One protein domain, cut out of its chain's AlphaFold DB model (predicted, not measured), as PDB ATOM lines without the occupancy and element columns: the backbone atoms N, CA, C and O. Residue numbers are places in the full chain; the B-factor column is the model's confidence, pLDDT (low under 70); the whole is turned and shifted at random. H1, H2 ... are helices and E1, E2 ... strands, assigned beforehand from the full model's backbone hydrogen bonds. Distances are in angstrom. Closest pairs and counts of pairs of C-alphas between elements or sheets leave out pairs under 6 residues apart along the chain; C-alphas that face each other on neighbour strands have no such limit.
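This is residues 6 to 111 of the 114 residues of an uncharacterized protein of Bifidobacterium adolescentis (UniProt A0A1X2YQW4). A strongly twisted, curled sheet of six strands, E5, E7, E8, E1, E2 and E6, makes the body, with the short helix H2 on its hollow side and a small separate hairpin, E3 and E4, near E2 on its outer side. Residues 75 to 80 and 84 to 94 run between the two edge regions of the curl, and the long unnamed stretch of residues 55 to 66 leads from the small hairpin round to edge strand E5. The printed part has 106 residues with two named helices and eight named strands, in the order H1, E1, E2, E3, E4, E5, H2, E6, E7, E8; the large sheet is mixed, the small one antiparallel. The class is mostly strand, though under half of the residues are in named elements. The whole is compact, with a radius of gyration of the C-alphas of 13.0 A, and rounded, with spans of 33 by 29 by 27 A.

H1 is residues 6 to 9, with C-alpha 6 at (-1.920, -14.691, -16.952). E1 is residues 13 to 19, 19.2 A long from first to last C-alpha, and E2 is residues 25 to 31, 19.1 A long. E3, residues 38 to 41, spans 9.8 A, and E4, residues 51 to 54, spans 9.0 A, ending with C-alpha 54 at (-13.775, -11.099, -24.852). E5, residues 67 to 70, is 10.4 A long, and H2, residues 71 to 74, follows it with no residue between them. E6 is residues 81 to 83, 6.4 A long. E7 is residues 95 to 100, 16.5 A long, and E8 is residues 106 to 110, 12.8 A long, ending with C-alpha 110 at (5.274, -23.053, -22.574).

The large sheet runs E5, E7, E8, E1, E2, E6, with E5 and E6 as its edge strands. From edge to edge its strands' lines turn by 92 degrees and the way across it turns by 81 degrees. E1 and E2 form an antiparallel hairpin at 156 degrees, with N 16 and O 28 2.8 A apart. E8 and E1 are antiparallel at 157 degrees, with N 17 and O 106 2.8 A apart. E7 and E8 form a hairpin, antiparallel at 161 degrees, with N 99 and O 107 2.8 A apart. E5 and E7 are antiparallel at 135 degrees, with N 98 and O 67 2.8 A apart. E2 and E6 are parallel at 8 degrees, with N 83 and O 27 2.8 A apart. H2 is on the sheet at a height over the sheet of 7.9 A; it is over none of the strands, but only just, as two of its four C-alphas fall on E7 and two on E8. The closest C-alphas of H2 and E7 are those of Leu 71 and Cys 96, 5.7 A apart. H1 only grazes the sheet, with residues 6 to 9; its closest C-alphas to E8 are those of Thr 9 and Ala 109, 6.2 A apart. The hairpin E3 and E4 is antiparallel at 131 degrees, with N 40 and O 52 2.8 A apart. The closest C-alphas of E2 and E3 are those of Ala 30 and Pro 39, 7.7 A apart, while E1 is apart from both E3 and E4. Both helices are too short for an O i to N i+4 pair; the one O i to N i+3 pair is within hydrogen-bond range in H2 and not in H1.

The two C-alphas farthest apart are those of Leu 46 and Glu 64, 37.6 A. The printed part has no cut. The links E4 to E5, of 12 residues, and E6 to E7, of 11, are long. The mean pLDDT of the printed part is 84.7; residues 42 to 50 and 77 to 80 are under 70.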
ATOM      1  N   HIS A   6      -3.146 -14.952 -17.699       93.00
ATOM      2  CA  HIS A   6      -1.920 -14.691 -16.952       93.00
ATOM      3  C   HIS A   6      -1.994 -15.226 -15.513       93.00
ATOM      4  O   HIS A   6      -1.100 -15.939 -15.073       93.00
ATOM      5  N   ASP A   7      -3.089 -14.973 -14.797       91.75
ATOM      6  CA  ASP A   7      -3.310 -15.497 -13.444       91.75
ATOM      7  C   ASP A   7      -3.410 -17.032 -13.431       91.75
ATOM      8  O   ASP A   7      -3.072 -17.673 -12.433       91.75
ATOM      9  N   LEU A   8      -3.901 -17.623 -14.526       90.75
ATOM     10  CA  LEU A   8      -4.039 -19.068 -14.677       90.75
ATOM     11  C   LEU A   8      -2.702 -19.758 -14.959       90.75
ATOM     12  O   LEU A   8      -2.407 -20.784 -14.346       90.75
ATOM     13  N   THR A   9      -1.940 -19.238 -15.920       93.06
ATOM     14  CA  THR A   9      -0.759 -19.912 -16.474       93.06
ATOM     15  C   THR A   9       0.552 -19.374 -15.911       93.06
ATOM     16  O   THR A   9       1.581 -20.034 -16.005       93.06
ATOM     17  N   GLY A  10       0.538 -18.169 -15.339       91.62
ATOM     18  CA  GLY A  10       1.735 -17.420 -14.973       91.62
ATOM     19  C   GLY A  10       2.492 -16.816 -16.160       91.62
ATOM     20  O   GLY A  10       3.492 -16.145 -15.920       91.62
ATOM     21  N   GLN A  11       2.027 -17.017 -17.401       92.38
ATOM     22  CA  GLN A  11       2.683 -16.540 -18.624       92.38
ATOM     23  C   GLN A  11       1.967 -15.342 -19.241       92.38
ATOM     24  O   GLN A  11       0.770 -15.139 -19.022       92.38
ATOM     25  N   GLU A  12       2.688 -14.536 -20.021       92.06
ATOM     26  CA  GLU A  12       2.101 -13.441 -20.806       92.06
ATOM     27  C   GLU A  12       1.724 -13.874 -22.236       92.06
ATOM     28  O   GLU A  12       0.974 -13.170 -22.917       92.06
ATOM     29  N   SER A  13       2.153 -15.060 -22.668       91.69
ATOM     30  CA  SER A  13       1.871 -15.620 -23.987       91.69
ATOM     31  C   SER A  13       1.872 -17.150 -23.988       91.69
ATOM     32  O   SER A  13       2.237 -17.806 -23.010       91.69
ATOM     33  N   GLY A  14       1.419 -17.717 -25.102       93.75
ATOM     34  CA  GLY A  14       1.416 -19.150 -25.358       93.75
ATOM     35  C   GLY A  14       0.543 -19.494 -26.556       93.75
ATOM     36  O   GLY A  14       0.291 -18.654 -27.425       93.75
ATOM     37  N   ILE A  15       0.072 -20.737 -26.597       93.31
ATOM     38  CA  ILE A  15      -0.683 -21.286 -27.720       93.31
ATOM     39  C   ILE A  15      -2.094 -21.620 -27.255       93.31
ATOM     40  O   ILE A  15      -2.305 -22.119 -26.152       93.31
ATOM     41  N   ILE A  16      -3.080 -21.353 -28.100       92.00
ATOM     42  CA  ILE A  16      -4.464 -21.736 -27.853       92.00
ATOM     43  C   ILE A  16      -4.921 -22.601 -29.016       92.00
ATOM     44  O   ILE A  16      -4.927 -22.160 -30.164       92.00
ATOM     45  N   LEU A  17      -5.294 -23.838 -28.707       91.69
ATOM     46  CA  LEU A  17      -5.876 -24.769 -29.660       91.69
ATOM     47  C   LEU A  17      -7.381 -24.504 -29.675       91.69
ATOM     48  O   LEU A  17      -8.064 -24.708 -28.664       91.69
ATOM     49  N   VAL A  18      -7.883 -23.992 -30.796       87.38
ATOM     50  CA  VAL A  18      -9.294 -23.612 -30.957       87.38
ATOM     51  C   VAL A  18      -9.954 -24.431 -32.054       87.38
ATOM     52  O   VAL A  18      -9.352 -24.682 -33.094       87.38
ATOM     53  N   GLU A  19     -11.214 -24.804 -31.837       82.81
ATOM     54  CA  GLU A  19     -12.123 -25.221 -32.907       82.81
ATOM     55  C   GLU A  19     -12.967 -24.001 -33.300       82.81
ATOM     56  O   GLU A  19     -13.634 -23.396 -32.454       82.81
ATOM     57  N   THR A  20     -12.883 -23.587 -34.561       74.75
ATOM     58  CA  THR A  20     -13.664 -22.481 -35.120       74.75
ATOM     59  C   THR A  20     -15.086 -22.938 -35.439       74.75
ATOM     60  O   THR A  20     -15.357 -24.124 -35.616       74.75
ATOM     61  N   ASP A  21     -16.018 -21.991 -35.579       73.38
ATOM     62  CA  ASP A  21     -17.434 -22.293 -35.855       73.38
ATOM     63  C   ASP A  21     -17.667 -23.096 -37.155       73.38
ATOM     64  O   ASP A  21     -18.714 -23.722 -37.329       73.38
ATOM     65  N   ASP A  22     -16.708 -23.077 -38.085       74.31
ATOM     66  CA  ASP A  22     -16.725 -23.862 -39.324       74.31
ATOM     67  C   ASP A  22     -16.049 -25.245 -39.198       74.31
ATOM     68  O   ASP A  22     -15.914 -25.955 -40.198       74.31
ATOM     69  N   GLY A  23     -15.681 -25.653 -37.979       74.06
ATOM     70  CA  GLY A  23     -15.106 -26.959 -37.648       74.06
ATOM     71  C   GLY A  23     -13.624 -27.103 -37.997       74.06
ATOM     72  O   GLY A  23     -13.097 -28.222 -37.983       74.06
ATOM     73  N   ARG A  24     -12.942 -26.006 -38.355       76.75
ATOM     74  CA  ARG A  24     -11.481 -26.011 -38.477       76.75
ATOM     75  C   ARG A  24     -10.869 -25.974 -37.088       76.75
ATOM     76  O   ARG A  24     -11.414 -25.399 -36.155       76.75
ATOM     77  N   HIS A  25      -9.714 -26.593 -36.974       82.62
ATOM     78  CA  HIS A  25      -8.926 -26.556 -35.761       82.62
ATOM     79  C   HIS A  25      -7.684 -25.703 -36.054       82.62
ATOM     80  O   HIS A  25      -7.077 -25.840 -37.122       82.62
ATOM     81  N   MET A  26      -7.343 -24.793 -35.147       84.88
ATOM     82  CA  MET A  26      -6.249 -23.840 -35.332       84.88
ATOM     83  C   MET A  26      -5.345 -23.797 -34.106       84.88
ATOM     84  O   MET A  26      -5.838 -23.737 -32.977       84.88
ATOM     85  N   ASN A  27      -4.035 -23.751 -34.347       88.31
ATOM     86  CA  ASN A  27      -3.041 -23.435 -33.328       88.31
ATOM     87  C   ASN A  27      -2.801 -21.933 -33.350       88.31
ATOM     88  O   ASN A  27      -2.384 -21.375 -34.365       88.31
ATOM     89  N   MET A  28      -3.087 -21.267 -32.240       88.81
ATOM     90  CA  MET A  28      -3.075 -19.815 -32.182       88.81
ATOM     91  C   MET A  28      -2.049 -19.316 -31.181       88.81
ATOM     92  O   MET A  28      -2.276 -19.388 -29.976       88.81
ATOM     93  N   VAL A  29      -0.945 -18.768 -31.685       90.06
ATOM     94  CA  VAL A  29       0.050 -18.096 -30.845       90.06
ATOM     95  C   VAL A  29      -0.491 -16.727 -30.438       90.06
ATOM     96  O   VAL A  29      -0.752 -15.870 -31.287       90.06
ATOM     97  N   ALA A  30      -0.690 -16.525 -29.137       88.44
ATOM     98  CA  ALA A  30      -1.334 -15.342 -28.584       88.44
ATOM     99  C   ALA A  30      -0.532 -14.753 -27.419       88.44
ATOM    100  O   ALA A  30      -0.056 -15.475 -26.549       88.44
ATOM    101  N   ASN A  31      -0.450 -13.421 -27.372       89.56
ATOM    102  CA  ASN A  31       0.026 -12.676 -26.207       89.56
ATOM    103  C   ASN A  31      -1.187 -12.103 -25.458       89.56
ATOM    104  O   ASN A  31      -1.955 -11.307 -26.008       89.56
ATOM    105  N   TRP A  32      -1.379 -12.539 -24.216       88.94
ATOM    106  CA  TRP A  32      -2.496 -12.181 -23.346       88.94
ATOM    107  C   TRP A  32      -2.072 -11.413 -22.090       88.94
ATOM    108  O   TRP A  32      -2.936 -11.120 -21.272       88.94
ATOM    109  N   GLY A  33      -0.792 -11.060 -21.925       83.19
ATOM    110  CA  GLY A  33      -0.192 -10.646 -20.647       83.19
ATOM    111  C   GLY A  33      -0.971  -9.652 -19.781       83.19
ATOM    112  O   GLY A  33      -0.992  -9.795 -18.564       83.19
ATOM    113  N   ALA A  34      -1.662  -8.678 -20.377       78.81
ATOM    114  CA  ALA A  34      -2.477  -7.702 -19.642       78.81
ATOM    115  C   ALA A  34      -3.982  -7.763 -19.967       78.81
ATOM    116  O   ALA A  34      -4.721  -6.839 -19.621       78.81
ATOM    117  N   ASN A  35      -4.435  -8.805 -20.665       86.62
ATOM    118  CA  ASN A  35      -5.798  -8.918 -21.165       86.62
ATOM    119  C   ASN A  35      -6.609  -9.953 -20.375       86.62
ATOM    120  O   ASN A  35      -6.192 -11.096 -20.194       86.62
ATOM    121  N   ASP A  36      -7.815  -9.555 -19.971       88.00
ATOM    122  CA  ASP A  36      -8.822 -10.458 -19.416       88.00
ATOM    123  C   ASP A  36      -9.687 -11.048 -20.532       88.00
ATOM    124  O   ASP A  36     -10.082 -10.351 -21.467       88.00
ATOM    125  N   GLY A  37     -10.089 -12.303 -20.375       88.38
ATOM    126  CA  GLY A  37     -10.961 -13.016 -21.296       88.38
ATOM    127  C   GLY A  37     -10.207 -14.001 -22.176       88.38
ATOM    128  O   GLY A  37      -9.036 -14.306 -21.955       88.38
ATOM    129  N   LEU A  38     -10.913 -14.519 -23.177       89.12
ATOM    130  CA  LEU A  38     -10.326 -15.381 -24.192       89.12
ATOM    131  C   LEU A  38     -10.156 -14.604 -25.497       89.12
ATOM    132  O   LEU A  38     -11.000 -13.761 -25.819       89.12
ATOM    133  N   PRO A  39      -9.080 -14.871 -26.251       85.81
ATOM    134  CA  PRO A  39      -8.877 -14.237 -27.537       85.81
ATOM    135  C   PRO A  39      -9.956 -14.669 -28.528       85.81
ATOM    136  O   PRO A  39     -10.214 -15.852 -28.731       85.81
ATOM    137  N   TYR A  40     -10.566 -13.678 -29.164       80.75
ATOM    138  CA  TYR A  40     -11.546 -13.824 -30.222       80.75
ATOM    139  C   TYR A  40     -10.951 -13.334 -31.542       80.75
ATOM    140  O   TYR A  40     -10.500 -12.188 -31.657       80.75
ATOM    141  N   LEU A  41     -10.975 -14.218 -32.538       73.50
ATOM    142  CA  LEU A  41     -10.569 -13.945 -33.912       73.50
ATOM    143  C   LEU A  41     -11.680 -13.160 -34.620       73.50
ATOM    144  O   LEU A  41     -12.768 -13.683 -34.859       73.50
ATOM    145  N   PHE A  42     -11.419 -11.899 -34.969       66.25
ATOM    146  CA  PHE A  42     -12.331 -11.100 -35.789       66.25
ATOM    147  C   PHE A  42     -11.820 -11.040 -37.232       66.25
ATOM    148  O   PHE A  42     -10.738 -10.514 -37.491       66.25
ATOM    149  N   GLU A  43     -12.601 -11.551 -38.185       63.22
ATOM    150  CA  GLU A  43     -12.321 -11.354 -39.609       63.22
ATOM    151  C   GLU A  43     -12.836  -9.988 -40.105       63.22
ATOM    152  O   GLU A  43     -13.940  -9.572 -39.738       63.22
ATOM    153  N   PRO A  44     -12.106  -9.300 -41.008       54.50
ATOM    154  CA  PRO A  44     -10.808  -9.679 -41.566       54.50
ATOM    155  C   PRO A  44      -9.657  -9.374 -40.593       54.50
ATOM    156  O   PRO A  44      -9.677  -8.347 -39.919       54.50
ATOM    157  N   MET A  45      -8.640 -10.242 -40.573       60.75
ATOM    158  CA  MET A  45      -7.370 -10.034 -39.863       60.75
ATOM    159  C   MET A  45      -6.681  -8.771 -40.398       60.75
ATOM    160  O   MET A  45      -5.930  -8.822 -41.371       60.75
ATOM    161  N   LEU A  46      -7.006  -7.612 -39.825       54.16
ATOM    162  CA  LEU A  46      -6.511  -6.323 -40.309       54.16
ATOM    163  C   LEU A  46      -5.005  -6.172 -40.053       54.16
ATOM    164  O   LEU A  46      -4.318  -5.589 -40.888       54.16
ATOM    165  N   GLU A  47      -4.495  -6.742 -38.955       58.44
ATOM    166  CA  GLU A  47      -3.072  -6.780 -38.595       58.44
ATOM    167  C   GLU A  47      -2.747  -8.077 -37.821       58.44
ATOM    168  O   GLU A  47      -3.619  -8.593 -37.107       58.44
ATOM    169  N   PRO A  48      -1.512  -8.617 -37.917       55.66
ATOM    170  CA  PRO A  48      -1.044  -9.635 -36.975       55.66
ATOM    171  C   PRO A  48      -1.227  -9.114 -35.537       55.66
ATOM    172  O   PRO A  48      -1.089  -7.917 -35.295       55.66
ATOM    173  N   PHE A  49      -1.578  -9.994 -34.594       57.72
ATOM    174  CA  PHE A  49      -1.836  -9.671 -33.174       57.72
ATOM    175  C   PHE A  49      -3.152  -8.943 -32.844       57.72
ATOM    176  O   PHE A  49      -3.360  -8.569 -31.691       57.72
ATOM    177  N   SER A  50      -4.073  -8.761 -33.797       63.59
ATOM    178  CA  SER A  50      -5.378  -8.138 -33.511       63.59
ATOM    179  C   SER A  50      -6.367  -9.128 -32.886       63.59
ATOM    180  O   SER A  50      -7.347  -9.533 -33.507       63.59
ATOM    181  N   PHE A  51      -6.108  -9.518 -31.641       76.19
ATOM    182  CA  PHE A  51      -7.071 -10.234 -30.812       76.19
ATOM    183  C   PHE A  51      -8.035  -9.257 -30.151       76.19
ATOM    184  O   PHE A  51      -7.616  -8.254 -29.570       76.19
ATOM    185  N   LEU A  52      -9.323  -9.587 -30.157       81.69
ATOM    186  CA  LEU A  52     -10.242  -9.022 -29.176       81.69
ATOM    187  C   LEU A  52     -10.332 -10.002 -28.017       81.69
ATOM    188  O   LEU A  52     -10.811 -11.111 -28.197       81.69
ATOM    189  N   PHE A  53      -9.887  -9.616 -26.827       86.25
ATOM    190  CA  PHE A  53     -10.107 -10.443 -25.647       86.25
ATOM    191  C   PHE A  53     -11.513 -10.185 -25.120       86.25
ATOM    192  O   PHE A  53     -11.852  -9.066 -24.726       86.25
ATOM    193  N   LEU A  54     -12.365 -11.207 -25.205       84.94
ATOM    194  CA  LEU A  54     -13.775 -11.099 -24.852       84.94
ATOM    195  C   LEU A  54     -14.066 -11.808 -23.525       84.94
ATOM    196  O   LEU A  54     -13.562 -12.914 -23.279       84.94
ATOM    197  N   PRO A  55     -14.927 -11.221 -22.670       84.62
ATOM    198  CA  PRO A  55     -15.418 -11.905 -21.487       84.62
ATOM    199  C   PRO A  55     -16.085 -13.227 -21.862       84.62
ATOM    200  O   PRO A  55     -16.975 -13.272 -22.706       84.62
ATOM    201  N   SER A  56     -15.655 -14.304 -21.214       81.19
ATOM    202  CA  SER A  56     -16.150 -15.660 -21.459       81.19
ATOM    203  C   SER A  56     -16.923 -16.136 -20.232       81.19
ATOM    204  O   SER A  56     -16.423 -16.946 -19.459       81.19
ATOM    205  N   GLU A  57     -18.108 -15.560 -19.990       75.88
ATOM    206  CA  GLU A  57     -18.795 -15.658 -18.687       75.88
ATOM    207  C   GLU A  57     -19.197 -17.085 -18.258       75.88
ATOM    208  O   GLU A  57     -19.430 -17.295 -17.067       75.88
ATOM    209  N   ASP A  58     -19.150 -18.063 -19.166       83.50
ATOM    210  CA  ASP A  58     -19.469 -19.476 -18.912       83.50
ATOM    211  C   ASP A  58     -18.299 -20.447 -19.179       83.50
ATOM    212  O   ASP A  58     -18.437 -21.660 -18.990       83.50
ATOM    213  N   VAL A  59     -17.136 -19.940 -19.608       88.25
ATOM    214  CA  VAL A  59     -15.957 -20.780 -19.869       88.25
ATOM    215  C   VAL A  59     -15.103 -20.878 -18.615       88.25
ATOM    216  O   VAL A  59     -14.769 -19.873 -17.990       88.25
ATOM    217  N   HIS A  60     -14.740 -22.101 -18.243       89.81
ATOM    218  CA  HIS A  60     -13.875 -22.375 -17.104       89.81
ATOM    219  C   HIS A  60     -12.840 -23.441 -17.445       89.81
ATOM    220  O   HIS A  60     -13.013 -24.229 -18.373       89.81
ATOM    221  N   VAL A  61     -11.765 -23.458 -16.662       92.38
ATOM    222  CA  VAL A  61     -10.697 -24.449 -16.780       92.38
ATOM    223  C   VAL A  61     -11.162 -25.763 -16.168       92.38
ATOM    224  O   VAL A  61     -11.674 -25.795 -15.046       92.38
ATOM    225  N   GLU A  62     -10.947 -26.861 -16.879       94.50
ATOM    226  CA  GLU A  62     -11.195 -28.210 -16.386       94.50
ATOM    227  C   GLU A  62     -10.003 -28.669 -15.535       94.50
ATOM    228  O   GLU A  62      -9.136 -29.412 -15.990       94.50
ATOM    229  N   THR A  63      -9.945 -28.204 -14.282       92.00
ATOM    230  CA  THR A  63      -8.770 -28.339 -13.396       92.00
ATOM    231  C   THR A  63      -8.256 -29.769 -13.226       92.00
ATOM    232  O   THR A  63      -7.055 -29.978 -13.110       92.00
ATOM    233  N   GLU A  64      -9.148 -30.761 -13.249       95.19
ATOM    234  CA  GLU A  64      -8.803 -32.188 -13.130       95.19
ATOM    235  C   GLU A  64      -8.054 -32.743 -14.357       95.19
ATOM    236  O   GLU A  64      -7.540 -33.859 -14.312       95.19
ATOM    237  N   ARG A  65      -8.022 -31.996 -15.467       95.56
ATOM    238  CA  ARG A  65      -7.371 -32.382 -16.727       95.56
ATOM    239  C   ARG A  65      -6.097 -31.585 -17.014       95.56
ATOM    240  O   ARG A  65      -5.475 -31.819 -18.050       95.56
ATOM    241  N   ILE A  66      -5.714 -30.665 -16.124       97.00
ATOM    242  CA  ILE A  66      -4.445 -29.940 -16.241       97.00
ATOM    243  C   ILE A  66      -3.296 -30.942 -16.144       97.00
ATOM    244  O   ILE A  66      -3.287 -31.813 -15.271       97.00
ATOM    245  N   HIS A  67      -2.329 -30.824 -17.046       97.44
ATOM    246  CA  HIS A  67      -1.145 -31.674 -17.066       97.44
ATOM    247  C   HIS A  67       0.052 -30.943 -17.673       97.44
ATOM    248  O   HIS A  67      -0.084 -29.874 -18.260       97.44
ATOM    249  N   SER A  68       1.240 -31.521 -17.497       97.12
ATOM    250  CA  SER A  68       2.464 -31.053 -18.145       97.12
ATOM    251  C   SER A  68       2.831 -31.967 -19.309       97.12
ATOM    252  O   SER A  68       2.680 -33.185 -19.186       97.12
ATOM    253  N   GLY A  69       3.382 -31.379 -20.365       95.00
ATOM    254  CA  GLY A  69       3.816 -32.071 -21.577       95.00
ATOM    255  C   GLY A  69       5.063 -31.434 -22.191       95.00
ATOM    256  O   GLY A  69       5.699 -30.572 -21.569       95.00
ATOM    257  N   ALA A  70       5.417 -31.894 -23.388       94.38
ATOM    258  CA  ALA A  70       6.373 -31.236 -24.276       94.38
ATOM    259  C   ALA A  70       5.589 -30.461 -25.340       94.38
ATOM    260  O   ALA A  70       4.567 -30.953 -25.815       94.38
ATOM    261  N   LEU A  71       6.037 -29.255 -25.688       92.69
ATOM    262  CA  LEU A  71       5.281 -28.355 -26.557       92.69
ATOM    263  C   LEU A  71       4.879 -29.027 -27.880       92.69
ATOM    264  O   LEU A  71       3.693 -29.040 -28.201       92.69
ATOM    265  N   ASN A  72       5.829 -29.646 -28.578       91.06
ATOM    266  CA  ASN A  72       5.594 -30.366 -29.834       91.06
ATOM    267  C   ASN A  72       4.642 -31.576 -29.737       91.06
ATOM    268  O   ASN A  72       4.020 -31.957 -30.726       91.06
ATOM    269  N   ASP A  73       4.520 -32.202 -28.565       91.38
ATOM    270  CA  ASP A  73       3.607 -33.324 -28.338       91.38
ATOM    271  C   ASP A  73       2.176 -32.825 -28.077       91.38
ATOM    272  O   ASP A  73       1.203 -33.497 -28.433       91.38
ATOM    273  N   GLU A  74       2.041 -31.661 -27.433       92.38
ATOM    274  CA  GLU A  74       0.753 -31.104 -27.005       92.38
ATOM    275  C   GLU A  74       0.065 -30.269 -28.087       92.38
ATOM    276  O   GLU A  74      -1.163 -30.149 -28.099       92.38
ATOM    277  N   ILE A  75       0.833 -29.701 -29.013       88.12
ATOM    278  CA  ILE A  75       0.277 -29.026 -30.180       88.12
ATOM    279  C   ILE A  75       0.157 -30.027 -31.332       88.12
ATOM    280  O   ILE A  75       1.075 -30.773 -31.660       88.12
ATOM    281  N   ALA A  76      -1.010 -30.078 -31.962       72.31
ATOM    282  CA  ALA A  76      -1.209 -30.980 -33.086       72.31
ATOM    283  C   ALA A  76      -0.630 -30.355 -34.362       72.31
ATOM    284  O   ALA A  76      -1.124 -29.337 -34.843       72.31
ATOM    285  N   HIS A  77       0.385 -31.001 -34.936       65.06
ATOM    286  CA  HIS A  77       0.994 -30.585 -36.205       65.06
ATOM    287  C   HIS A  77       0.221 -31.078 -37.446       65.06
ATOM    288  O   HIS A  77       0.424 -30.583 -38.554       65.06
ATOM    289  N   ASP A  78      -0.678 -32.059 -37.294       63.88
ATOM    290  CA  ASP A  78      -1.377 -32.688 -38.419       63.88
ATOM    291  C   ASP A  78      -2.783 -32.109 -38.629       63.88
ATOM    292  O   ASP A  78      -3.708 -32.347 -37.852       63.88
ATOM    293  N   GLY A  79      -2.973 -31.416 -39.756       59.34
ATOM    294  CA  GLY A  79      -4.295 -30.995 -40.237       59.34
ATOM    295  C   GLY A  79      -4.865 -29.739 -39.577       59.34
ATOM    296  O   GLY A  79      -6.034 -29.429 -39.820       59.34
ATOM    297  N   LEU A  80      -4.056 -29.030 -38.785       68.12
ATOM    298  CA  LEU A  80      -4.395 -27.742 -38.185       68.12
ATOM    299  C   LEU A  80      -3.864 -26.586 -39.033       68.12
ATOM    300  O   LEU A  80      -2.816 -26.697 -39.666       68.12
ATOM    301  N   GLU A  81      -4.597 -25.473 -39.068       75.12
ATOM    302  CA  GLU A  81      -4.040 -24.216 -39.570       75.12
ATOM    303  C   GLU A  81      -3.250 -23.545 -38.440       75.12
ATOM    304  O   GLU A  81      -3.819 -23.162 -37.415       75.12
ATOM    305  N   ASP A  82      -1.940 -23.395 -38.630       77.38
ATOM    306  CA  ASP A  82      -1.081 -22.698 -37.677       77.38
ATOM    307  C   ASP A  82      -1.149 -21.190 -37.915       77.38
ATOM    308  O   ASP A  82      -0.693 -20.670 -38.940       77.38
ATOM    309  N   TRP A  83      -1.690 -20.461 -36.942       82.25
ATOM    310  CA  TRP A  83      -1.562 -19.015 -36.886       82.25
ATOM    311  C   TRP A  83      -0.482 -18.635 -35.872       82.25
ATOM    312  O   TRP A  83      -0.740 -18.378 -34.695       82.25
ATOM    313  N   ASN A  84       0.750 -18.595 -36.380       82.56
ATOM    314  CA  ASN A  84       1.959 -18.237 -35.646       82.56
ATOM    315  C   ASN A  84       2.539 -16.904 -36.165       82.56
ATOM    316  O   ASN A  84       3.524 -16.895 -36.905       82.56
ATOM    317  N   PRO A  85       1.919 -15.750 -35.853       76.31
ATOM    318  CA  PRO A  85       2.404 -14.449 -36.317       76.31
ATOM    319  C   PRO A  85       3.745 -14.027 -35.692       76.31
ATOM    320  O   PRO A  85       4.346 -13.069 -36.179       76.31
ATOM    321  N   LEU A  86       4.186 -14.697 -34.622       78.25
ATOM    322  CA  LEU A  86       5.459 -14.437 -33.944       78.25
ATOM    323  C   LEU A  86       6.631 -15.237 -34.525       78.25
ATOM    324  O   LEU A  86       7.771 -14.920 -34.198       78.25
ATOM    325  N   ASP A  87       6.366 -16.193 -35.426       83.88
ATOM    326  CA  ASP A  87       7.380 -17.114 -35.963       83.88
ATOM    327  C   ASP A  87       8.102 -17.885 -34.837       83.88
ATOM    328  O   ASP A  87       9.306 -18.132 -34.901       83.88
ATOM    329  N   ASP A  88       7.359 -18.226 -33.773       86.25
ATOM    330  CA  ASP A  88       7.869 -18.980 -32.625       86.25
ATOM    331  C   ASP A  88       8.157 -20.445 -32.980       86.25
ATOM    332  O   ASP A  88       7.533 -21.025 -33.874       86.25
ATOM    333  N   ASP A  89       9.088 -21.057 -32.245       86.75
ATOM    334  CA  ASP A  89       9.508 -22.446 -32.449       86.75
ATOM    335  C   ASP A  89       8.526 -23.431 -31.800       86.75
ATOM    336  O   ASP A  89       8.701 -23.892 -30.672       86.75
ATOM    337  N   LEU A  90       7.463 -23.733 -32.539       87.88
ATOM    338  CA  LEU A  90       6.409 -24.654 -32.127       87.88
ATOM    339  C   LEU A  90       6.870 -26.126 -32.095       87.88
ATOM    340  O   LEU A  90       6.321 -26.920 -31.342       87.88
ATOM    341  N   ASP A  91       7.911 -26.493 -32.845       86.81
ATOM    342  CA  ASP A  91       8.421 -27.873 -32.911       86.81
ATOM    343  C   ASP A  91       9.360 -28.230 -31.733       86.81
ATOM    344  O   ASP A  91       9.944 -29.319 -31.686       86.81
ATOM    345  N   SER A  92       9.528 -27.313 -30.778       88.19
ATOM    346  CA  SER A  92      10.404 -27.461 -29.617       88.19
ATOM    347  C   SER A  92       9.909 -28.528 -28.625       88.19
ATOM    348  O   SER A  92       8.722 -28.640 -28.331       88.19
ATOM    349  N   ASP A  93      10.844 -29.267 -28.017       92.12
ATOM    350  CA  ASP A  93      10.588 -30.168 -26.876       92.12
ATOM    351  C   ASP A  93      10.493 -29.398 -25.534       92.12
ATOM    352  O   ASP A  93      10.727 -29.958 -24.455       92.12
ATOM    353  N   GLU A  94      10.252 -28.083 -25.562       93.31
ATOM    354  CA  GLU A  94      10.200 -27.294 -24.334       93.31
ATOM    355  C   GLU A  94       9.043 -27.740 -23.427       93.31
ATOM    356  O   GLU A  94       7.965 -28.101 -23.905       93.31
ATOM    357  N   PRO A  95       9.239 -27.744 -22.099       95.88
ATOM    358  CA  PRO A  95       8.182 -28.145 -21.189       95.88
ATOM    359  C   PRO A  95       7.050 -27.113 -21.190       95.88
ATOM    360  O   PRO A  95       7.298 -25.916 -21.041       95.88
ATOM    361  N   CYS A  96       5.806 -27.580 -21.233       96.44
ATOM    362  CA  CYS A  96       4.610 -26.745 -21.146       96.44
ATOM    363  C   CYS A  96       3.621 -27.262 -20.090       96.44
ATOM    364  O   CYS A  96       3.706 -28.407 -19.631       96.44
ATOM    365  N   GLU A  97       2.685 -26.407 -19.683       97.31
ATOM    366  CA  GLU A  97       1.459 -26.807 -18.984       97.31
ATOM    367  C   GLU A  97       0.243 -26.624 -19.892       97.31
ATOM    368  O   GLU A  97       0.145 -25.654 -20.642       97.31
ATOM    369  N   VAL A  98      -0.685 -27.574 -19.818       96.88
ATOM    370  CA  VAL A  98      -1.877 -27.645 -20.659       96.88
ATOM    371  C   VAL A  98      -3.110 -27.446 -19.792       96.88
ATOM    372  O   VAL A  98      -3.308 -28.149 -18.800       96.88
ATOM    373  N   TYR A  99      -3.966 -26.513 -20.197       96.31
ATOM    374  CA  TYR A  99      -5.178 -26.100 -19.497       96.31
ATOM    375  C   TYR A  99      -6.393 -26.296 -20.414       96.31
ATOM    376  O   TYR A  99      -6.732 -25.411 -21.208       96.31
ATOM    377  N   PRO A 100      -7.062 -27.460 -20.338       95.19
ATOM    378  CA  PRO A 100      -8.297 -27.700 -21.073       95.19
ATOM    379  C   PRO A 100      -9.438 -26.824 -20.553       95.19
ATOM    380  O   PRO A 100      -9.577 -26.612 -19.345       95.19
ATOM    381  N   MET A 101     -10.279 -26.352 -21.467       92.62
ATOM    382  CA  MET A 101     -11.366 -25.416 -21.194       92.62
ATOM    383  C   MET A 101     -12.722 -26.065 -21.469       92.62
ATOM    384  O   MET A 101     -12.871 -26.894 -22.366       92.62
ATOM    385  N   SER A 102     -13.753 -25.639 -20.742       92.00
ATOM    386  CA  SER A 102     -15.105 -26.209 -20.832       92.00
ATOM    387  C   SER A 102     -15.807 -25.999 -22.181       92.00
ATOM    388  O   SER A 102     -16.818 -26.641 -22.452       92.00
ATOM    389  N   ASN A 103     -15.302 -25.095 -23.025       88.00
ATOM    390  CA  ASN A 103     -15.769 -24.878 -24.398       88.00
ATOM    391  C   ASN A 103     -15.012 -25.727 -25.437       88.00
ATOM    392  O   ASN A 103     -15.200 -25.517 -26.630       88.00
ATOM    393  N   GLY A 104     -14.157 -26.654 -24.999       88.69
ATOM    394  CA  GLY A 104     -13.355 -27.511 -25.873       88.69
ATOM    395  C   GLY A 104     -12.024 -26.901 -26.309       88.69
ATOM    396  O   GLY A 104     -11.216 -27.607 -26.905       88.69
ATOM    397  N   TRP A 105     -11.762 -25.630 -25.992       91.06
ATOM    398  CA  TRP A 105     -10.463 -25.013 -26.262       91.06
ATOM    399  C   TRP A 105      -9.400 -25.550 -25.309       91.06
ATOM    400  O   TRP A 105      -9.701 -26.043 -24.219       91.06
ATOM    401  N   ILE A 106      -8.141 -25.425 -25.706       93.62
ATOM    402  CA  ILE A 106      -7.002 -25.834 -24.887       93.62
ATOM    403  C   ILE A 106      -5.996 -24.693 -24.879       93.62
ATOM    404  O   ILE A 106      -5.582 -24.233 -25.936       93.62
ATOM    405  N   VAL A 107      -5.606 -24.232 -23.692       94.81
ATOM    406  CA  VAL A 107      -4.507 -23.273 -23.538       94.81
ATOM    407  C   VAL A 107      -3.244 -24.055 -23.210       94.81
ATOM    408  O   VAL A 107      -3.222 -24.816 -22.248       94.81
ATOM    409  N   VAL A 108      -2.199 -23.868 -24.001       95.56
ATOM    410  CA  VAL A 108      -0.872 -24.447 -23.801       95.56
ATOM    411  C   VAL A 108       0.066 -23.306 -23.427       95.56
ATOM    412  O   VAL A 108       0.214 -22.342 -24.179       95.56
ATOM    413  N   ALA A 109       0.671 -23.394 -22.247       95.75
ATOM    414  CA  ALA A 109       1.585 -22.398 -21.706       95.75
ATOM    415  C   ALA A 109       3.005 -22.980 -21.651       95.75
ATOM    416  O   ALA A 109       3.312 -23.765 -20.744       95.75
ATOM    417  N   PRO A 110       3.876 -22.645 -22.614       95.19
ATOM    418  CA  PRO A 110       5.274 -23.053 -22.574       95.19
ATOM    419  C   PRO A 110       5.994 -22.359 -21.415       95.19
ATOM    420  O   PRO A 110       5.691 -21.213 -21.079       95.19
ATOM    421  N   LYS A 111       6.925 -23.042 -20.745       92.50
ATOM    422  CA  LYS A 111       7.549 -22.512 -19.517       92.50
ATOM    423  C   LYS A 111       8.524 -21.365 -19.764       92.50
ATOM    424  O   LYS A 111       8.752 -20.577 -18.850       92.50
TER     425      LYS A 111